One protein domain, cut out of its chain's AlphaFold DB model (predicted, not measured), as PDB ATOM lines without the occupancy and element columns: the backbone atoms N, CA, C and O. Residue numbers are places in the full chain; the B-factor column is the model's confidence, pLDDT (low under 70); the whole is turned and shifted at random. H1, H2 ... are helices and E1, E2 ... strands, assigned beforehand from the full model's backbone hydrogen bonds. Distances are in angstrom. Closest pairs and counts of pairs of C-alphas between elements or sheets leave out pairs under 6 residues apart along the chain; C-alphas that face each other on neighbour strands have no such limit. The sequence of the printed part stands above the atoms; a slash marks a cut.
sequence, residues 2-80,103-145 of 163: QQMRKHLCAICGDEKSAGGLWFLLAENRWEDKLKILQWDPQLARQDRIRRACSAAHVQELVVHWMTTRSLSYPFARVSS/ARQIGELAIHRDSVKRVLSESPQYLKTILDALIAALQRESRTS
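Overview. This is residues 2 to 80 and 103 to 145 of the 163 residues of an uncharacterized protein of Acidobacteria bacterium (UniProt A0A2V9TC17). A strongly twisted sheet of four strands has two helices, H1 and H3, side by side over one face, while the short helix H2 lies off the sheet and makes a corner with H3. The turn at residues 120 to 125 sticks out at one end of the long axis, and the unnamed stretch that begins at residue 2 reaches the other end. The printed part has 122 residues with four named strands and three named helices, in the order E1 E2 E3 H1 E4 H2 H3; the sheet runs E3 E1 E2 E4, all antiparallel, and the class is mixed, helices and strands. The whole is compact, with a radius of gyration of the C-alphas of 14.6 A, yet elongated in outline, with spans of 52 by 32 by 23 A.

Arrangement. Residues 2 to 22 hold no named element. E1, residues 23 to 28, and E2, residues 33 to 38, form a hairpin; they are antiparallel at 156 degrees, and N 24 and O 37 are within hydrogen-bond range at 2.9 A, N 28 and O 33 at 2.8 A. E3, residues 49 to 52, is the antiparallel neighbour of E1 at 147 degrees, with N 25 and O 50 at 2.8 A. H1, residues 55 to 68, is on the sheet at a height of 9.2 A, over E1 and E2. It runs along the strands, at 9 degrees to E1 on the local plane; the closest C-alphas of H1 and E1 are those of Val 58 and Phe 23, 7.2 A apart. Past the cut, E4, residues 105 to 110, is the antiparallel neighbour of E2 at 168 degrees, with N 34 and O 109 at 2.8 A. E3 and E4 are the edge strands. H2, residues 113 to 122, is not on the sheet and is close to H1 but not clearly touching it; their closest C-alphas, Met 66 and Arg 113, are 8.0 A apart. H3, residues 125 to 144, is on the same face of the sheet as H1, at a height of 10.8 A over E2 and E4. With its residues 131 to 139 alone it touches residues 55 to 59 of H1, closest at the C-alphas of Ile 135 and Ala 55, 5.8 A; the two run opposite ways at a tilt of 37 degrees, only just steep. H2 and H3 only just touch, and only at the corner by their link, with 3 pairs of C-alphas within 8 A, the closest those of Leu 120 and Leu 127, 6.9 A. In H1, H2 and H3 every O i to N i+4 pair is within hydrogen-bond range.

Along the chain. E1 begins at C-alpha 23, (-37.208, -41.550, -27.074), and is 16.5 A long; E2 is 16.6 A, E3 10.0 A and E4 13.9 A. H1 begins at C-alpha 55, (-31.676, -36.468, -24.889), and is 19.7 A long. H2 measures 14.1 A. H3, the longest helix, measures 29.1 A and ends at C-alpha 144, (-25.256, -49.562, -26.071).

Size, cuts and confidence. The two C-alphas farthest apart, those of Gln 2 and Glu 122, are 53.3 A apart. Residues 81 to 102 are not printed, and C-alphas 80 and 103 stand 25.7 A apart across this cut, in the link from H1 to E4. Of the links that are printed whole, E2 to E3 is short and the others are tight. The mean pLDDT of the printed part is 75.5; 23 residues are under 70, among them residues 2 to 6, 72 to 80 and 142 to 145.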
ATOM      1  N   GLN A   2     -51.415 -45.013 -48.912       39.91
ATOM      2  CA  GLN A   2     -51.133 -45.191 -47.486       39.91
ATOM      3  C   GLN A   2     -50.374 -43.953 -47.017       39.91
ATOM      4  O   GLN A   2     -49.203 -43.780 -47.338       39.91
ATOM      5  N   GLN A   3     -51.071 -43.050 -46.336       42.38
ATOM      6  CA  GLN A   3     -50.464 -41.871 -45.736       42.38
ATOM      7  C   GLN A   3     -49.542 -42.361 -44.614       42.38
ATOM      8  O   GLN A   3     -49.998 -42.716 -43.526       42.38
ATOM      9  N   MET A   4     -48.245 -42.491 -44.912       46.62
ATOM     10  CA  MET A   4     -47.230 -42.824 -43.918       46.62
ATOM     11  C   MET A   4     -47.284 -41.740 -42.846       46.62
ATOM     12  O   MET A   4     -46.900 -40.598 -43.092       46.62
ATOM     13  N   ARG A   5     -47.817 -42.086 -41.672       56.31
ATOM     14  CA  ARG A   5     -47.823 -41.204 -40.506       56.31
ATOM     15  C   ARG A   5     -46.371 -40.924 -40.143       56.31
ATOM     16  O   ARG A   5     -45.688 -41.777 -39.584       56.31
ATOM     17  N   LYS A   6     -45.890 -39.748 -40.523       66.19
ATOM     18  CA  LYS A   6     -44.556 -39.282 -40.169       66.19
ATOM     19  C   LYS A   6     -44.541 -39.041 -38.665       66.19
ATOM     20  O   LYS A   6     -45.400 -38.339 -38.135       66.19
ATOM     21  N   HIS A   7     -43.603 -39.665 -37.963       76.69
ATOM     22  CA  HIS A   7     -43.445 -39.420 -36.538       76.69
ATOM     23  C   HIS A   7     -42.576 -38.182 -36.346       76.69
ATOM     24  O   HIS A   7     -41.432 -38.167 -36.799       76.69
ATOM     25  N   LEU A   8     -43.139 -37.164 -35.696       82.19
ATOM     26  CA  LEU A   8     -42.460 -35.900 -35.429       82.19
ATOM     27  C   LEU A   8     -41.981 -35.839 -33.982       82.19
ATOM     28  O   LEU A   8     -42.622 -36.393 -33.082       82.19
ATOM     29  N   CYS A   9     -40.868 -35.148 -33.755       82.94
ATOM     30  CA  CYS A   9     -40.458 -34.765 -32.414       82.94
ATOM     31  C   CYS A   9     -41.415 -33.701 -31.861       82.94
ATOM     32  O   CYS A   9     -41.720 -32.724 -32.538       82.94
ATOM     33  N   ALA A  10     -41.845 -33.862 -30.610       81.56
ATOM     34  CA  ALA A  10     -42.739 -32.920 -29.952       81.56
ATOM     35  C   ALA A  10     -42.112 -31.524 -29.792       81.56
ATOM     36  O   ALA A  10     -42.841 -30.549 -29.867       81.56
ATOM     37  N   ILE A  11     -40.791 -31.414 -29.609       81.38
ATOM     38  CA  ILE A  11     -40.113 -30.129 -29.379       81.38
ATOM     39  C   ILE A  11     -39.765 -29.424 -30.700       81.38
ATOM     40  O   ILE A  11     -40.295 -28.353 -30.984       81.38
ATOM     41  N   CYS A  12     -38.917 -30.025 -31.542       81.06
ATOM     42  CA  CYS A  12     -38.434 -29.376 -32.769       81.06
ATOM     43  C   CYS A  12     -39.319 -29.609 -34.006       81.06
ATOM     44  O   CYS A  12     -39.224 -28.867 -34.982       81.06
ATOM     45  N   GLY A  13     -40.195 -30.618 -33.987       75.69
ATOM     46  CA  GLY A  13     -40.997 -31.006 -35.149       75.69
ATOM     47  C   GLY A  13     -40.238 -31.797 -36.217       75.69
ATOM     48  O   GLY A  13     -40.823 -32.074 -37.262       75.69
ATOM     49  N   ASP A  14     -38.979 -32.181 -35.975       80.88
ATOM     50  CA  ASP A  14     -38.205 -32.983 -36.928       80.88
ATOM     51  C   ASP A  14     -38.862 -34.337 -37.180       80.88
ATOM     52  O   ASP A  14     -39.401 -34.959 -36.262       80.88
ATOM     53  N   GLU A  15     -38.784 -34.806 -38.423       80.62
ATOM     54  CA  GLU A  15     -39.261 -36.127 -38.821       80.62
ATOM     55  C   GLU A  15     -38.261 -37.210 -38.409       80.62
ATOM     56  O   GLU A  15     -37.045 -37.045 -38.537       80.62
ATOM     57  N   LYS A  16     -38.765 -38.364 -37.957       76.06
ATOM     58  CA  LYS A  16     -37.901 -39.509 -37.667       76.06
ATOM     59  C   LYS A  16     -37.205 -40.011 -38.926       76.06
ATOM     60  O   LYS A  16     -37.818 -40.651 -39.776       76.06
ATOM     61  N   SER A  17     -35.894 -39.811 -38.968       71.56
ATOM     62  CA  SER A  17     -34.983 -40.467 -39.899       71.56
ATOM     63  C   SER A  17     -34.671 -41.907 -39.456       71.56
ATOM     64  O   SER A  17     -34.730 -42.266 -38.269       71.56
ATOM     65  N   ALA A  18     -34.362 -42.761 -40.436       59.75
ATOM     66  CA  ALA A  18     -34.281 -44.217 -40.285       59.75
ATOM     67  C   ALA A  18     -33.102 -44.741 -39.432       59.75
ATOM     68  O   ALA A  18     -33.012 -45.943 -39.228       59.75
ATOM     69  N   GLY A  19     -32.244 -43.880 -38.879       62.91
ATOM     70  CA  GLY A  19     -31.105 -44.287 -38.036       62.91
ATOM     71  C   GLY A  19     -30.948 -43.497 -36.734       62.91
ATOM     72  O   GLY A  19     -30.021 -43.748 -35.977       62.91
ATOM     73  N   GLY A  20     -31.833 -42.532 -36.457       68.00
ATOM     74  CA  GLY A  20     -31.741 -41.721 -35.242       68.00
ATOM     75  C   GLY A  20     -32.300 -42.441 -34.014       68.00
ATOM     76  O   GLY A  20     -33.396 -43.015 -34.077       68.00
ATOM     77  N   LEU A  21     -31.589 -42.330 -32.891       76.94
ATOM     78  CA  LEU A  21     -32.071 -42.697 -31.560       76.94
ATOM     79  C   LEU A  21     -33.197 -41.764 -31.136       76.94
ATOM     80  O   LEU A  21     -33.032 -40.550 -31.094       76.94
ATOM     81  N   TRP A  22     -34.360 -42.344 -30.873       85.56
ATOM     82  CA  TRP A  22     -35.558 -41.615 -30.493       85.56
ATOM     83  C   TRP A  22     -36.072 -42.151 -29.164       85.56
ATOM     84  O   TRP A  22     -35.900 -43.327 -28.838       85.56
ATOM     85  N   PHE A  23     -36.716 -41.275 -28.412       85.56
ATOM     86  CA  PHE A  23     -37.208 -41.550 -27.074       85.56
ATOM     87  C   PHE A  23     -38.708 -41.306 -27.016       85.56
ATOM     88  O   PHE A  23     -39.244 -40.410 -27.681       85.56
ATOM     89  N   LEU A  24     -39.374 -42.108 -26.199       87.56
ATOM     90  CA  LEU A  24     -40.788 -41.982 -25.899       87.56
ATOM     91  C   LEU A  24     -40.950 -41.620 -24.427       87.56
ATOM     92  O   LEU A  24     -40.292 -42.196 -23.564       87.56
ATOM     93  N   LEU A  25     -41.821 -40.660 -24.146       87.56
ATOM     94  CA  LEU A  25     -42.152 -40.232 -22.797       87.56
ATOM     95  C   LEU A  25     -43.630 -40.501 -22.543       87.56
ATOM     96  O   LEU A  25     -44.486 -40.031 -23.298       87.56
ATOM     97  N   ALA A  26     -43.912 -41.232 -21.471       85.69
ATOM     98  CA  ALA A  26     -45.259 -41.540 -21.019       85.69
ATOM     99  C   ALA A  26     -45.456 -40.982 -19.608       85.69
ATOM    100  O   ALA A  26     -44.697 -41.306 -18.691       85.69
ATOM    101  N   GLU A  27     -46.469 -40.135 -19.431       84.88
ATOM    102  CA  GLU A  27     -46.848 -39.655 -18.105       84.88
ATOM    103  C   GLU A  27     -47.902 -40.555 -17.470       84.88
ATOM    104  O   GLU A  27     -48.900 -40.925 -18.091       84.88
ATOM    105  N   ASN A  28     -47.719 -40.819 -16.181       81.81
ATOM    106  CA  ASN A  28     -48.760 -41.332 -15.316       81.81
ATOM    107  C   ASN A  28     -49.144 -40.234 -14.318       81.81
ATOM    108  O   ASN A  28     -48.503 -40.022 -13.286       81.81
ATOM    109  N   ARG A  29     -50.227 -39.527 -14.653       71.06
ATOM    110  CA  ARG A  29     -50.785 -38.423 -13.857       71.06
ATOM    111  C   ARG A  29     -51.314 -38.833 -12.483       71.06
ATOM    112  O   ARG A  29     -51.513 -37.966 -11.643       71.06
ATOM    113  N   TRP A  30     -51.568 -40.121 -12.259       74.94
ATOM    114  CA  TRP A  30     -52.097 -40.618 -10.990       74.94
ATOM    115  C   TRP A  30     -50.996 -40.864  -9.963       74.94
ATOM    116  O   TRP A  30     -51.211 -40.645  -8.778       74.94
ATOM    117  N   GLU A  31     -49.824 -41.300 -10.420       74.56
ATOM    118  CA  GLU A  31     -48.684 -41.612  -9.552       74.56
ATOM    119  C   GLU A  31     -47.616 -40.507  -9.530       74.56
ATOM    120  O   GLU A  31     -46.583 -40.683  -8.890       74.56
ATOM    121  N   ASP A  32     -47.832 -39.390 -10.238       79.75
ATOM    122  CA  ASP A  32     -46.807 -38.361 -10.475       79.75
ATOM    123  C   ASP A  32     -45.482 -38.996 -10.971       79.75
ATOM    124  O   ASP A  32     -44.379 -38.667 -10.522       79.75
ATOM    125  N   LYS A  33     -45.612 -39.929 -11.924       84.12
ATOM    126  CA  LYS A  33     -44.499 -40.651 -12.554       84.12
ATOM    127  C   LYS A  33     -44.370 -40.295 -14.027       84.12
ATOM    128  O   LYS A  33     -45.363 -40.137 -14.739       84.12
ATOM    129  N   LEU A  34     -43.130 -40.231 -14.489       85.56
ATOM    130  CA  LEU A  34     -42.765 -40.073 -15.887       85.56
ATOM    131  C   LEU A  34     -41.862 -41.237 -16.292       85.56
ATOM    132  O   LEU A  34     -40.784 -41.416 -15.728       85.56
ATOM    133  N   LYS A  35     -42.294 -42.019 -17.279       86.94
ATOM    134  CA  LYS A  35     -41.507 -43.115 -17.851       86.94
ATOM    135  C   LYS A  35     -40.826 -42.634 -19.127       86.94
ATOM    136  O   LYS A  35     -41.469 -42.016 -19.978       86.94
ATOM    137  N   ILE A  36     -39.540 -42.944 -19.261       86.81
ATOM    138  CA  ILE A  36     -38.761 -42.735 -20.480       86.81
ATOM    139  C   ILE A  36     -38.455 -44.103 -21.079       86.81
ATOM    140  O   ILE A  36     -37.833 -44.960 -20.449       86.81
ATOM    141  N   LEU A  37     -38.912 -44.304 -22.306       85.19
ATOM    142  CA  LEU A  37     -38.853 -45.568 -23.021       85.19
ATOM    143  C   LEU A  37     -38.041 -45.400 -24.303       85.19
ATOM    144  O   LEU A  37     -37.957 -44.308 -24.880       85.19
ATOM    145  N   GLN A  38     -37.467 -46.506 -24.764       84.38
ATOM    146  CA  GLN A  38     -36.874 -46.577 -26.091       84.38
ATOM    147  C   GLN A  38     -37.953 -46.416 -27.168       84.38
ATOM    148  O   GLN A  38     -39.137 -46.675 -26.935       84.38
ATOM    149  N   TRP A  39     -37.541 -45.966 -28.352       84.25
ATOM    150  CA  TRP A  39     -38.418 -45.896 -29.512       84.25
ATOM    151  C   TRP A  39     -39.104 -47.235 -29.797       84.25
ATOM    152  O   TRP A  39     -38.443 -48.223 -30.108       84.25
ATOM    153  N   ASP A  40     -40.433 -47.209 -29.799       81.69
ATOM    154  CA  ASP A  40     -41.283 -48.298 -30.256       81.69
ATOM    155  C   ASP A  40     -42.397 -47.747 -31.175       81.69
ATOM    156  O   ASP A  40     -43.090 -46.791 -30.808       81.69
ATOM    157  N   PRO A  41     -42.588 -48.299 -32.388       77.12
ATOM    158  CA  PRO A  41     -43.566 -47.784 -33.344       77.12
ATOM    159  C   PRO A  41     -45.029 -47.999 -32.920       77.12
ATOM    160  O   PRO A  41     -45.898 -47.273 -33.411       77.12
ATOM    161  N   GLN A  42     -45.330 -48.969 -32.049       77.44
ATOM    162  CA  GLN A  42     -46.690 -49.204 -31.552       77.44
ATOM    163  C   GLN A  42     -47.056 -48.154 -30.501       77.44
ATOM    164  O   GLN A  42     -48.127 -47.547 -30.578       77.44
ATOM    165  N   LEU A  43     -46.138 -47.876 -29.578       77.56
ATOM    166  CA  LEU A  43     -46.284 -46.841 -28.561       77.56
ATOM    167  C   LEU A  43     -46.251 -45.427 -29.157       77.56
ATOM    168  O   LEU A  43     -47.048 -44.574 -28.778       77.56
ATOM    169  N   ALA A  44     -45.411 -45.174 -30.162       78.38
ATOM    170  CA  ALA A  44     -45.293 -43.863 -30.808       78.38
ATOM    171  C   ALA A  44     -46.566 -43.373 -31.531       78.38
ATOM    172  O   ALA A  44     -46.594 -42.239 -32.021       78.38
ATOM    173  N   ARG A  45     -47.584 -44.232 -31.666       72.25
ATOM    174  CA  ARG A  45     -48.897 -43.910 -32.246       72.25
ATOM    175  C   ARG A  45     -49.942 -43.531 -31.201       72.25
ATOM    176  O   ARG A  45     -51.036 -43.151 -31.594       72.25
ATOM    177  N   GLN A  46     -49.636 -43.676 -29.916       73.31
ATOM    178  CA  GLN A  46     -50.578 -43.381 -28.847       73.31
ATOM    179  C   GLN A  46     -50.573 -41.886 -28.516       73.31
ATOM    180  O   GLN A  46     -49.512 -41.296 -28.318       73.31
ATOM    181  N   ASP A  47     -51.760 -41.297 -28.371       66.38
ATOM    182  CA  ASP A  47     -51.933 -39.849 -28.155       66.38
ATOM    183  C   ASP A  47     -51.322 -39.349 -26.836       66.38
ATOM    184  O   ASP A  47     -50.965 -38.181 -26.683       66.38
ATOM    185  N   ARG A  48     -51.165 -40.246 -25.857       73.38
ATOM    186  CA  ARG A  48     -50.601 -39.933 -24.535       73.38
ATOM    187  C   ARG A  48     -49.080 -40.059 -24.459       73.38
ATOM    188  O   ARG A  48     -48.508 -39.793 -23.405       73.38
ATOM    189  N   ILE A  49     -48.429 -40.456 -25.553       80.88
ATOM    190  CA  ILE A  49     -46.977 -40.599 -25.622       80.88
ATOM    191  C   ILE A  49     -46.374 -39.421 -26.378       80.88
ATOM    192  O   ILE A  49     -46.730 -39.118 -27.519       80.88
ATOM    193  N   ARG A  50     -45.394 -38.767 -25.754       85.69
ATOM    194  CA  ARG A  50     -44.600 -37.719 -26.400       85.69
ATOM    195  C   ARG A  50     -43.309 -38.298 -26.957       85.69
ATOM    196  O   ARG A  50     -42.705 -39.192 -26.378       85.69
ATOM    197  N   ARG A  51     -42.908 -37.791 -28.121       86.94
ATOM    198  CA  ARG A  51     -41.777 -38.289 -28.911       86.94
ATOM    199  C   ARG A  51     -40.653 -37.262 -28.890       86.94
ATOM    200  O   ARG A  51     -40.900 -36.084 -29.150       86.94
ATOM    201  N   ALA A  52     -39.425 -37.695 -28.636       87.25
ATOM    202  CA  ALA A  52     -38.245 -36.837 -28.629       87.25
ATOM    203  C   ALA A  52     -37.130 -37.440 -29.492       87.25
ATOM    204  O   ALA A  52     -36.859 -38.635 -29.411       87.25
ATOM    205  N   CYS A  53     -36.475 -36.616 -30.312       85.75
ATOM    206  CA  CYS A  53     -35.388 -37.066 -31.188       85.75
ATOM    207  C   CYS A  53     -34.002 -37.046 -30.521       85.75
ATOM    208  O   CYS A  53     -33.035 -37.494 -31.126       85.75
ATOM    209  N   SER A  54     -33.872 -36.505 -29.305       83.19
ATOM    210  CA  SER A  54     -32.588 -36.383 -28.609       83.19
ATOM    211  C   SER A  54     -32.765 -36.315 -27.092       83.19
ATOM    212  O   SER A  54     -33.835 -35.951 -26.599       83.19
ATOM    213  N   ALA A  55     -31.694 -36.609 -26.347       83.88
ATOM    214  CA  ALA A  55     -31.676 -36.468 -24.889       83.88
ATOM    215  C   ALA A  55     -31.934 -35.018 -24.432       83.88
ATOM    216  O   ALA A  55     -32.557 -34.813 -23.395       83.88
ATOM    217  N   ALA A  56     -31.529 -34.020 -25.227       83.88
ATOM    218  CA  ALA A  56     -31.819 -32.613 -24.953       83.88
ATOM    219  C   ALA A  56     -33.331 -32.326 -25.012       83.88
ATOM    220  O   ALA A  56     -33.892 -31.746 -24.090       83.88
ATOM    221  N   HIS A  57     -34.030 -32.831 -26.033       85.62
ATOM    222  CA  HIS A  57     -35.487 -32.673 -26.116       85.62
ATOM    223  C   HIS A  57     -36.236 -33.497 -25.059       85.62
ATOM    224  O   HIS A  57     -37.303 -33.087 -24.605       85.62
ATOM    225  N   VAL A  58     -35.685 -34.637 -24.628       85.12
ATOM    226  CA  VAL A  58     -36.208 -35.365 -23.458       85.12
ATOM    227  C   VAL A  58     -36.087 -34.496 -22.208       85.12
ATOM    228  O   VAL A  58     -37.059 -34.367 -21.472       85.12
ATOM    229  N   GLN A  59     -34.932 -33.866 -21.986       84.81
ATOM    230  CA  GLN A  59     -34.702 -32.988 -20.841       84.81
ATOM    231  C   GLN A  59     -35.706 -31.833 -20.804       84.81
ATOM    232  O   GLN A  59     -36.294 -31.582 -19.755       84.81
ATOM    233  N   GLU A  60     -35.949 -31.161 -21.929       84.31
ATOM    234  CA  GLU A  60     -36.932 -30.073 -22.000       84.31
ATOM    235  C   GLU A  60     -38.343 -30.544 -21.626       84.31
ATOM    236  O   GLU A  60     -39.017 -29.905 -20.814       84.31
ATOM    237  N   LEU A  61     -38.770 -31.701 -22.141       84.44
ATOM    238  CA  LEU A  61     -40.061 -32.292 -21.786       84.44
ATOM    239  C   LEU A  61     -40.134 -32.681 -20.305       84.44
ATOM    240  O   LEU A  61     -41.172 -32.486 -19.675       84.44
ATOM    241  N   VAL A  62     -39.045 -33.201 -19.734       84.50
ATOM    242  CA  VAL A  62     -38.957 -33.549 -18.308       84.50
ATOM    243  C   VAL A  62     -39.058 -32.293 -17.447       84.50
ATOM    244  O   VAL A  62     -39.843 -32.272 -16.502       84.50
ATOM    245  N   VAL A  63     -38.331 -31.223 -17.783       83.00
ATOM    246  CA  VAL A  63     -38.395 -29.931 -17.078       83.00
ATOM    247  C   VAL A  63     -39.807 -29.359 -17.132       83.00
ATOM    248  O   VAL A  63     -40.364 -28.960 -16.102       83.00
ATOM    249  N   HIS A  64     -40.419 -29.357 -18.316       83.69
ATOM    250  CA  HIS A  64     -41.799 -28.915 -18.477       83.69
ATOM    251  C   HIS A  64     -42.761 -29.755 -17.639       83.69
ATOM    252  O   HIS A  64     -43.576 -29.211 -16.897       83.69
ATOM    253  N   TRP A  65     -42.639 -31.080 -17.680       85.25
ATOM    254  CA  TRP A  65     -43.479 -31.963 -16.881       85.25
ATOM    255  C   TRP A  65     -43.278 -31.742 -15.378       85.25
ATOM    256  O   TRP A  65     -44.260 -31.699 -14.636       85.25
ATOM    257  N   MET A  66     -42.041 -31.546 -14.909       78.75
ATOM    258  CA  MET A  66     -41.714 -31.263 -13.503       78.75
ATOM    259  C   MET A  66     -42.370 -29.972 -13.002       78.75
ATOM    260  O   MET A  66     -42.822 -29.919 -11.855       78.75
ATOM    261  N   THR A  67     -42.463 -28.961 -13.865       75.56
ATOM    262  CA  THR A  67     -42.987 -27.627 -13.537       75.56
ATOM    263  C   THR A  67     -44.503 -27.519 -13.686       75.56
ATOM    264  O   THR A  67     -45.162 -26.969 -12.805       75.56
ATOM    265  N   THR A  68     -45.072 -28.069 -14.759       74.00
ATOM    266  CA  THR A  68     -46.491 -27.884 -15.122       74.00
ATOM    267  C   THR A  68     -47.389 -29.071 -14.802       74.00
ATOM    268  O   THR A  68     -48.608 -28.948 -14.876       74.00
ATOM    269  N   ARG A  69     -46.808 -30.214 -14.410       71.19
ATOM    270  CA  ARG A  69     -47.533 -31.468 -14.138       71.19
ATOM    271  C   ARG A  69     -48.201 -32.083 -15.370       71.19
ATOM    272  O   ARG A  69     -49.072 -32.936 -15.227       71.19
ATOM    273  N   SER A  70     -47.789 -31.677 -16.567       74.44
ATOM    274  CA  SER A  70     -48.298 -32.248 -17.806       74.44
ATOM    275  C   SER A  70     -47.214 -32.326 -18.873       74.44
ATOM    276  O   SER A  70     -46.431 -31.401 -19.054       74.44
ATOM    277  N   LEU A  71     -47.203 -33.422 -19.624       73.81
ATOM    278  CA  LEU A  71     -46.498 -33.560 -20.898       73.81
ATOM    279  C   LEU A  71     -47.212 -32.826 -22.045       73.81
ATOM    280  O   LEU A  71     -46.754 -32.863 -23.191       73.81
ATOM    281  N   SER A  72     -48.342 -32.168 -21.772       68.56
ATOM    282  CA  SER A  72     -48.951 -31.211 -22.687       68.56
ATOM    283  C   SER A  72     -48.083 -29.958 -22.733       68.56
ATOM    284  O   SER A  72     -48.208 -29.049 -21.910       68.56
ATOM    285  N   TYR A  73     -47.124 -29.954 -23.656       64.06
ATOM    286  CA  TYR A  73     -46.280 -28.802 -23.927       64.06
ATOM    287  C   TYR A  73     -46.990 -27.910 -24.955       64.06
ATOM    288  O   TYR A  73     -47.171 -28.343 -26.091       64.06
ATOM    289  N   PRO A  74     -47.417 -26.686 -24.601       56.19
ATOM    290  CA  PRO A  74     -48.238 -25.842 -25.480       56.19
ATOM    291  C   PRO A  74     -47.493 -25.346 -26.728       56.19
ATOM    292  O   PRO A  74     -48.124 -24.923 -27.690       56.19
ATOM    293  N   PHE A  75     -46.161 -25.422 -26.732       55.59
ATOM    294  CA  PHE A  75     -45.329 -25.119 -27.898       55.59
ATOM    295  C   PHE A  75     -44.890 -26.374 -28.649       55.59
ATOM    296  O   PHE A  75     -44.159 -26.267 -29.635       55.59
ATOM    297  N   ALA A  76     -45.321 -27.561 -28.202       56.66
ATOM    298  CA  ALA A  76     -45.043 -28.764 -28.953       56.66
ATOM    299  C   ALA A  76     -45.778 -28.681 -30.282       56.66
ATOM    300  O   ALA A  76     -46.991 -28.468 -30.322       56.66
ATOM    301  N   ARG A  77     -45.041 -28.865 -31.377       55.59
ATOM    302  CA  ARG A  77     -45.626 -28.987 -32.710       55.59
ATOM    303  C   ARG A  77     -46.282 -30.355 -32.806       55.59
ATOM    304  O   ARG A  77     -45.732 -31.299 -33.367       55.59
ATOM    305  N   VAL A  78     -47.450 -30.469 -32.187       48.22
ATOM    306  CA  VAL A  78     -48.358 -31.582 -32.403       48.22
ATOM    307  C   VAL A  78     -48.648 -31.622 -33.898       48.22
ATOM    308  O   VAL A  78     -49.074 -30.627 -34.487       48.22
ATOM    309  N   SER A  79     -48.308 -32.747 -34.533       43.28
ATOM    310  CA  SER A  79     -48.690 -33.028 -35.916       43.28
ATOM    311  C   SER A  79     -50.170 -32.681 -36.063       43.28
ATOM    312  O   SER A  79     -50.933 -33.022 -35.172       43.28
ATOM    313  N   SER A  80     -50.583 -32.019 -37.143       42.72
ATOM    314  CA  SER A  80     -51.928 -31.436 -37.318       42.72
ATOM    315  C   SER A  80     -53.133 -32.399 -37.184       42.72
ATOM    316  O   SER A  80     -54.268 -31.975 -37.377       42.72
ATOM    317  N   ALA A 103     -42.105 -51.934 -24.745       69.88
ATOM    318  CA  ALA A 103     -40.907 -51.134 -24.983       69.88
ATOM    319  C   ALA A 103     -39.894 -51.273 -23.849       69.88
ATOM    320  O   ALA A 103     -40.235 -51.297 -22.665       69.88
ATOM    321  N   ARG A 104     -38.608 -51.291 -24.212       75.62
ATOM    322  CA  ARG A 104     -37.525 -51.259 -23.231       75.62
ATOM    323  C   ARG A 104     -37.568 -49.933 -22.472       75.62
ATOM    324  O   ARG A 104     -37.399 -48.858 -23.054       75.62
ATOM    325  N   GLN A 105     -37.789 -50.015 -21.166       79.62
ATOM    326  CA  GLN A 105     -37.752 -48.863 -20.277       79.62
ATOM    327  C   GLN A 105     -36.302 -48.431 -20.054       79.62
ATOM    328  O   GLN A 105     -35.477 -49.213 -19.586       79.62
ATOM    329  N   ILE A 106     -36.002 -47.182 -20.407       77.81
ATOM    330  CA  ILE A 106     -34.677 -46.577 -20.236       77.81
ATOM    331  C   ILE A 106     -34.568 -45.938 -18.849       77.81
ATOM    332  O   ILE A 106     -33.518 -45.995 -18.214       77.81
ATOM    333  N   GLY A 107     -35.657 -45.348 -18.356       76.50
ATOM    334  CA  GLY A 107     -35.684 -44.744 -17.031       76.50
ATOM    335  C   GLY A 107     -37.090 -44.420 -16.549       76.50
ATOM    336  O   GLY A 107     -38.045 -44.367 -17.322       76.50
ATOM    337  N   GLU A 108     -37.211 -44.195 -15.246       84.25
ATOM    338  CA  GLU A 108     -38.423 -43.693 -14.605       84.25
ATOM    339  C   GLU A 108     -38.058 -42.568 -13.647       84.25
ATOM    340  O   GLU A 108     -37.060 -42.634 -12.931       84.25
ATOM    341  N   LEU A 109     -38.894 -41.535 -13.644       79.88
ATOM    342  CA  LEU A 109     -38.806 -40.413 -12.735       79.88
ATOM    343  C   LEU A 109     -40.106 -40.335 -11.932       79.88
ATOM    344  O   LEU A 109     -41.152 -39.957 -12.459       79.88
ATOM    345  N   ALA A 110     -40.030 -40.698 -10.654       81.88
ATOM    346  CA  ALA A 110     -41.124 -40.565  -9.699       81.88
ATOM    347  C   ALA A 110     -40.898 -39.316  -8.845       81.88
ATOM    348  O   ALA A 110     -39.842 -39.168  -8.226       81.88
ATOM    349  N   ILE A 111     -41.871 -38.404  -8.821       75.25
ATOM    350  CA  ILE A 111     -41.708 -37.114  -8.149       75.25
ATOM    351  C   ILE A 111     -42.801 -36.879  -7.124       75.25
ATOM    352  O   ILE A 111     -43.978 -36.785  -7.450       75.25
ATOM    353  N   HIS A 112     -42.382 -36.608  -5.889       80.44
ATOM    354  CA  HIS A 112     -43.259 -35.993  -4.905       80.44
ATOM    355  C   HIS A 112     -43.264 -34.466  -5.092       80.44
ATOM    356  O   HIS A 112     -42.290 -33.776  -4.774       80.44
ATOM    357  N   ARG A 113     -44.354 -33.926  -5.647       71.38
ATOM    358  CA  ARG A 113     -44.444 -32.535  -6.137       71.38
ATOM    359  C   ARG A 113     -44.183 -31.485  -5.066       71.38
ATOM    360  O   ARG A 113     -43.461 -30.524  -5.326       71.38
ATOM    361  N   ASP A 114     -44.720 -31.674  -3.864       75.81
ATOM    362  CA  ASP A 114     -44.499 -30.749  -2.747       75.81
ATOM    363  C   ASP A 114     -43.057 -30.763  -2.246       75.81
ATOM    364  O   ASP A 114     -42.584 -29.777  -1.680       75.81
ATOM    365  N   SER A 115     -42.351 -31.872  -2.459       76.44
ATOM    366  CA  SER A 115     -40.936 -31.991  -2.121       76.44
ATOM    367  C   SER A 115     -40.090 -31.307  -3.185       76.44
ATOM    368  O   SER A 115     -39.211 -30.525  -2.849       76.44
ATOM    369  N   VAL A 116     -40.402 -31.508  -4.468       74.94
ATOM    370  CA  VAL A 116     -39.688 -30.836  -5.562       74.94
ATOM    371  C   VAL A 116     -39.918 -29.332  -5.544       74.94
ATOM    372  O   VAL A 116     -38.951 -28.596  -5.648       74.94
ATOM    373  N   LYS A 117     -41.144 -28.839  -5.329       74.81
ATOM    374  CA  LYS A 117     -41.372 -27.389  -5.188       74.81
ATOM    375  C   LYS A 117     -40.534 -26.781  -4.065       74.81
ATOM    376  O   LYS A 117     -39.944 -25.723  -4.266       74.81
ATOM    377  N   ARG A 118     -40.459 -27.454  -2.912       78.50
ATOM    378  CA  ARG A 118     -39.622 -27.018  -1.785       78.50
ATOM    379  C   ARG A 118     -38.141 -27.029  -2.142       78.50
ATOM    380  O   ARG A 118     -37.504 -25.989  -2.063       78.50
ATOM    381  N   VAL A 119     -37.629 -28.149  -2.649       75.44
ATOM    382  CA  VAL A 119     -36.217 -28.298  -3.030       75.44
ATOM    383  C   VAL A 119     -35.810 -27.307  -4.123       75.44
ATOM    384  O   VAL A 119     -34.737 -26.725  -4.040       75.44
ATOM    385  N   LEU A 120     -36.665 -27.054  -5.117       71.62
ATOM    386  CA  LEU A 120     -36.412 -26.045  -6.153       71.62
ATOM    387  C   LEU A 120     -36.411 -24.617  -5.599       71.62
ATOM    388  O   LEU A 120     -35.682 -23.775  -6.116       71.62
ATOM    389  N   SER A 121     -37.221 -24.349  -4.572       73.81
ATOM    390  CA  SER A 121     -37.243 -23.049  -3.891       73.81
ATOM    391  C   SER A 121     -36.009 -22.852  -3.005       73.81
ATOM    392  O   SER A 121     -35.543 -21.730  -2.853       73.81
ATOM    393  N   GLU A 122     -35.479 -23.934  -2.432       80.62
ATOM    394  CA  GLU A 122     -34.309 -23.916  -1.549       80.62
ATOM    395  C   GLU A 122     -32.986 -23.910  -2.326       80.62
ATOM    396  O   GLU A 122     -32.060 -23.182  -1.970       80.62
ATOM    397  N   SER A 123     -32.873 -24.711  -3.388       76.94
ATOM    398  CA  SER A 123     -31.668 -24.778  -4.213       76.94
ATOM    399  C   SER A 123     -31.966 -25.275  -5.639       76.94
ATOM    400  O   SER A 123     -32.204 -26.469  -5.867       76.94
ATOM    401  N   PRO A 124     -31.888 -24.390  -6.651       74.94
ATOM    402  CA  PRO A 124     -32.134 -24.756  -8.044       74.94
ATOM    403  C   PRO A 124     -31.060 -25.697  -8.620       74.94
ATOM    404  O   PRO A 124     -31.306 -26.366  -9.625       74.94
ATOM    405  N   GLN A 125     -29.886 -25.813  -7.984       78.69
ATOM    406  CA  GLN A 125     -28.835 -26.749  -8.398       78.69
ATOM    407  C   GLN A 125     -29.275 -28.219  -8.336       78.69
ATOM    408  O   GLN A 125     -28.810 -29.007  -9.158       78.69
ATOM    409  N   TYR A 126     -30.186 -28.600  -7.432       77.94
ATOM    410  CA  TYR A 126     -30.669 -29.987  -7.361       77.94
ATOM    411  C   TYR A 126     -31.356 -30.430  -8.653       77.94
ATOM    412  O   TYR A 126     -31.164 -31.564  -9.092       77.94
ATOM    413  N   LEU A 127     -32.105 -29.527  -9.294       75.19
ATOM    414  CA  LEU A 127     -32.733 -29.805 -10.584       75.19
ATOM    415  C   LEU A 127     -31.687 -30.136 -11.634       75.19
ATOM    416  O   LEU A 127     -31.804 -31.133 -12.337       75.19
ATOM    417  N   LYS A 128     -30.651 -29.298 -11.708       78.50
ATOM    418  CA  LYS A 128     -29.566 -29.466 -12.664       78.50
ATOM    419  C   LYS A 128     -28.904 -30.833 -12.494       78.50
ATOM    420  O   LYS A 128     -28.782 -31.551 -13.475       78.50
ATOM    421  N   THR A 129     -28.594 -31.239 -11.263       83.19
ATOM    422  CA  THR A 129     -27.993 -32.553 -10.980       83.19
ATOM    423  C   THR A 129     -28.878 -33.720 -11.428       83.19
ATOM    424  O   THR A 129     -28.376 -34.680 -12.011       83.19
ATOM    425  N   ILE A 130     -30.193 -33.648 -11.189       80.44
ATOM    426  CA  ILE A 130     -31.140 -34.690 -11.623       80.44
ATOM    427  C   ILE A 130     -31.178 -34.774 -13.154       80.44
ATOM    428  O   ILE A 130     -31.122 -35.868 -13.714       80.44
ATOM    429  N   LEU A 131     -31.244 -33.627 -13.834       78.31
ATOM    430  CA  LEU A 131     -31.267 -33.569 -15.295       78.31
ATOM    431  C   LEU A 131     -29.942 -34.045 -15.902       78.31
ATOM    432  O   LEU A 131     -29.969 -34.820 -16.852       78.31
ATOM    433  N   ASP A 132     -28.802 -33.651 -15.336       81.12
ATOM    434  CA  ASP A 132     -27.476 -34.083 -15.789       81.12
ATOM    435  C   ASP A 132     -27.328 -35.610 -15.670       81.12
ATOM    436  O   ASP A 132     -26.881 -36.269 -16.612       81.12
ATOM    437  N   ALA A 133     -27.773 -36.199 -14.554       83.50
ATOM    438  CA  ALA A 133     -27.779 -37.651 -14.371       83.50
ATOM    439  C   ALA A 133     -28.692 -38.362 -15.386       83.50
ATOM    440  O   ALA A 133     -28.328 -39.410 -15.926       83.50
ATOM    441  N   LEU A 134     -29.855 -37.776 -15.685       80.25
ATOM    442  CA  LEU A 134     -30.803 -38.297 -16.669       80.25
ATOM    443  C   LEU A 134     -30.222 -38.264 -18.089       80.25
ATOM    444  O   LEU A 134     -30.280 -39.266 -18.799       80.25
ATOM    445  N   ILE A 135     -29.604 -37.152 -18.492       78.44
ATOM    446  CA  ILE A 135     -28.927 -37.027 -19.790       78.44
ATOM    447  C   ILE A 135     -27.788 -38.038 -19.891       78.44
ATOM    448  O   ILE A 135     -27.673 -38.720 -20.907       78.44
ATOM    449  N   ALA A 136     -26.969 -38.169 -18.845       81.50
ATOM    450  CA  ALA A 136     -25.872 -39.126 -18.825       81.50
ATOM    451  C   ALA A 136     -26.376 -40.571 -18.992       81.50
ATOM    452  O   ALA A 136     -25.780 -41.348 -19.739       81.50
ATOM    453  N   ALA A 137     -27.495 -40.931 -18.358       81.50
ATOM    454  CA  ALA A 137     -28.125 -42.241 -18.530       81.50
ATOM    455  C   ALA A 137     -28.643 -42.448 -19.965       81.50
ATOM    456  O   ALA A 137     -28.341 -43.468 -20.587       81.50
ATOM    457  N   LEU A 138     -29.339 -41.458 -20.533       79.06
ATOM    458  CA  LEU A 138     -29.836 -41.510 -21.914       79.06
ATOM    459  C   LEU A 138     -28.696 -41.632 -22.934       79.06
ATOM    460  O   LEU A 138     -28.800 -42.397 -23.891       79.06
ATOM    461  N   GLN A 139     -27.591 -40.918 -22.706       78.56
ATOM    462  CA  GLN A 139     -26.395 -40.978 -23.546       78.56
ATOM    463  C   GLN A 139     -25.690 -42.340 -23.477       78.56
ATOM    464  O   GLN A 139     -25.112 -42.799 -24.465       78.56
ATOM    465  N   ARG A 140     -25.725 -43.012 -22.325       78.19
ATOM    466  CA  ARG A 140     -25.190 -44.373 -22.201       78.19
ATOM    467  C   ARG A 140     -26.022 -45.364 -23.003       78.19
ATOM    468  O   ARG A 140     -25.454 -46.112 -23.788       78.19
ATOM    469  N   GLU A 141     -27.346 -45.308 -22.893       71.81
ATOM    470  CA  GLU A 141     -28.231 -46.193 -23.664       71.81
ATOM    471  C   GLU A 141     -28.142 -45.963 -25.177       71.81
ATOM    472  O   GLU A 141     -28.233 -46.915 -25.955       71.81
ATOM    473  N   SER A 142     -27.876 -44.725 -25.614       64.88
ATOM    474  CA  SER A 142     -27.587 -44.467 -27.028       64.88
ATOM    475  C   SER A 142     -26.332 -45.167 -27.545       64.88
ATOM    476  O   SER A 142     -26.302 -45.538 -28.712       64.88
ATOM    477  N   ARG A 143     -25.312 -45.371 -26.702       63.81
ATOM    478  CA  ARG A 143     -24.062 -46.046 -27.099       63.81
ATOM    479  C   ARG A 143     -24.202 -47.567 -27.087       63.81
ATOM    480  O   ARG A 143     -23.640 -48.229 -27.941       63.81
ATOM    481  N   THR A 144     -24.993 -48.113 -26.165       57.31
ATOM    482  CA  THR A 144     -25.256 -49.562 -26.071       57.31
ATOM    483  C   THR A 144     -26.139 -50.086 -27.214       57.31
ATOM    484  O   THR A 144     -26.276 -51.290 -27.384       57.31
ATOM    485  N   SER A 145     -26.770 -49.200 -27.989       48.34
ATOM    486  CA  SER A 145     -27.627 -49.583 -29.120       48.34
ATOM    487  C   SER A 145     -26.856 -49.822 -30.428       48.34
ATOM    488  O   SER A 145     -27.486 -50.165 -31.428       48.34
TER     489      SER A 145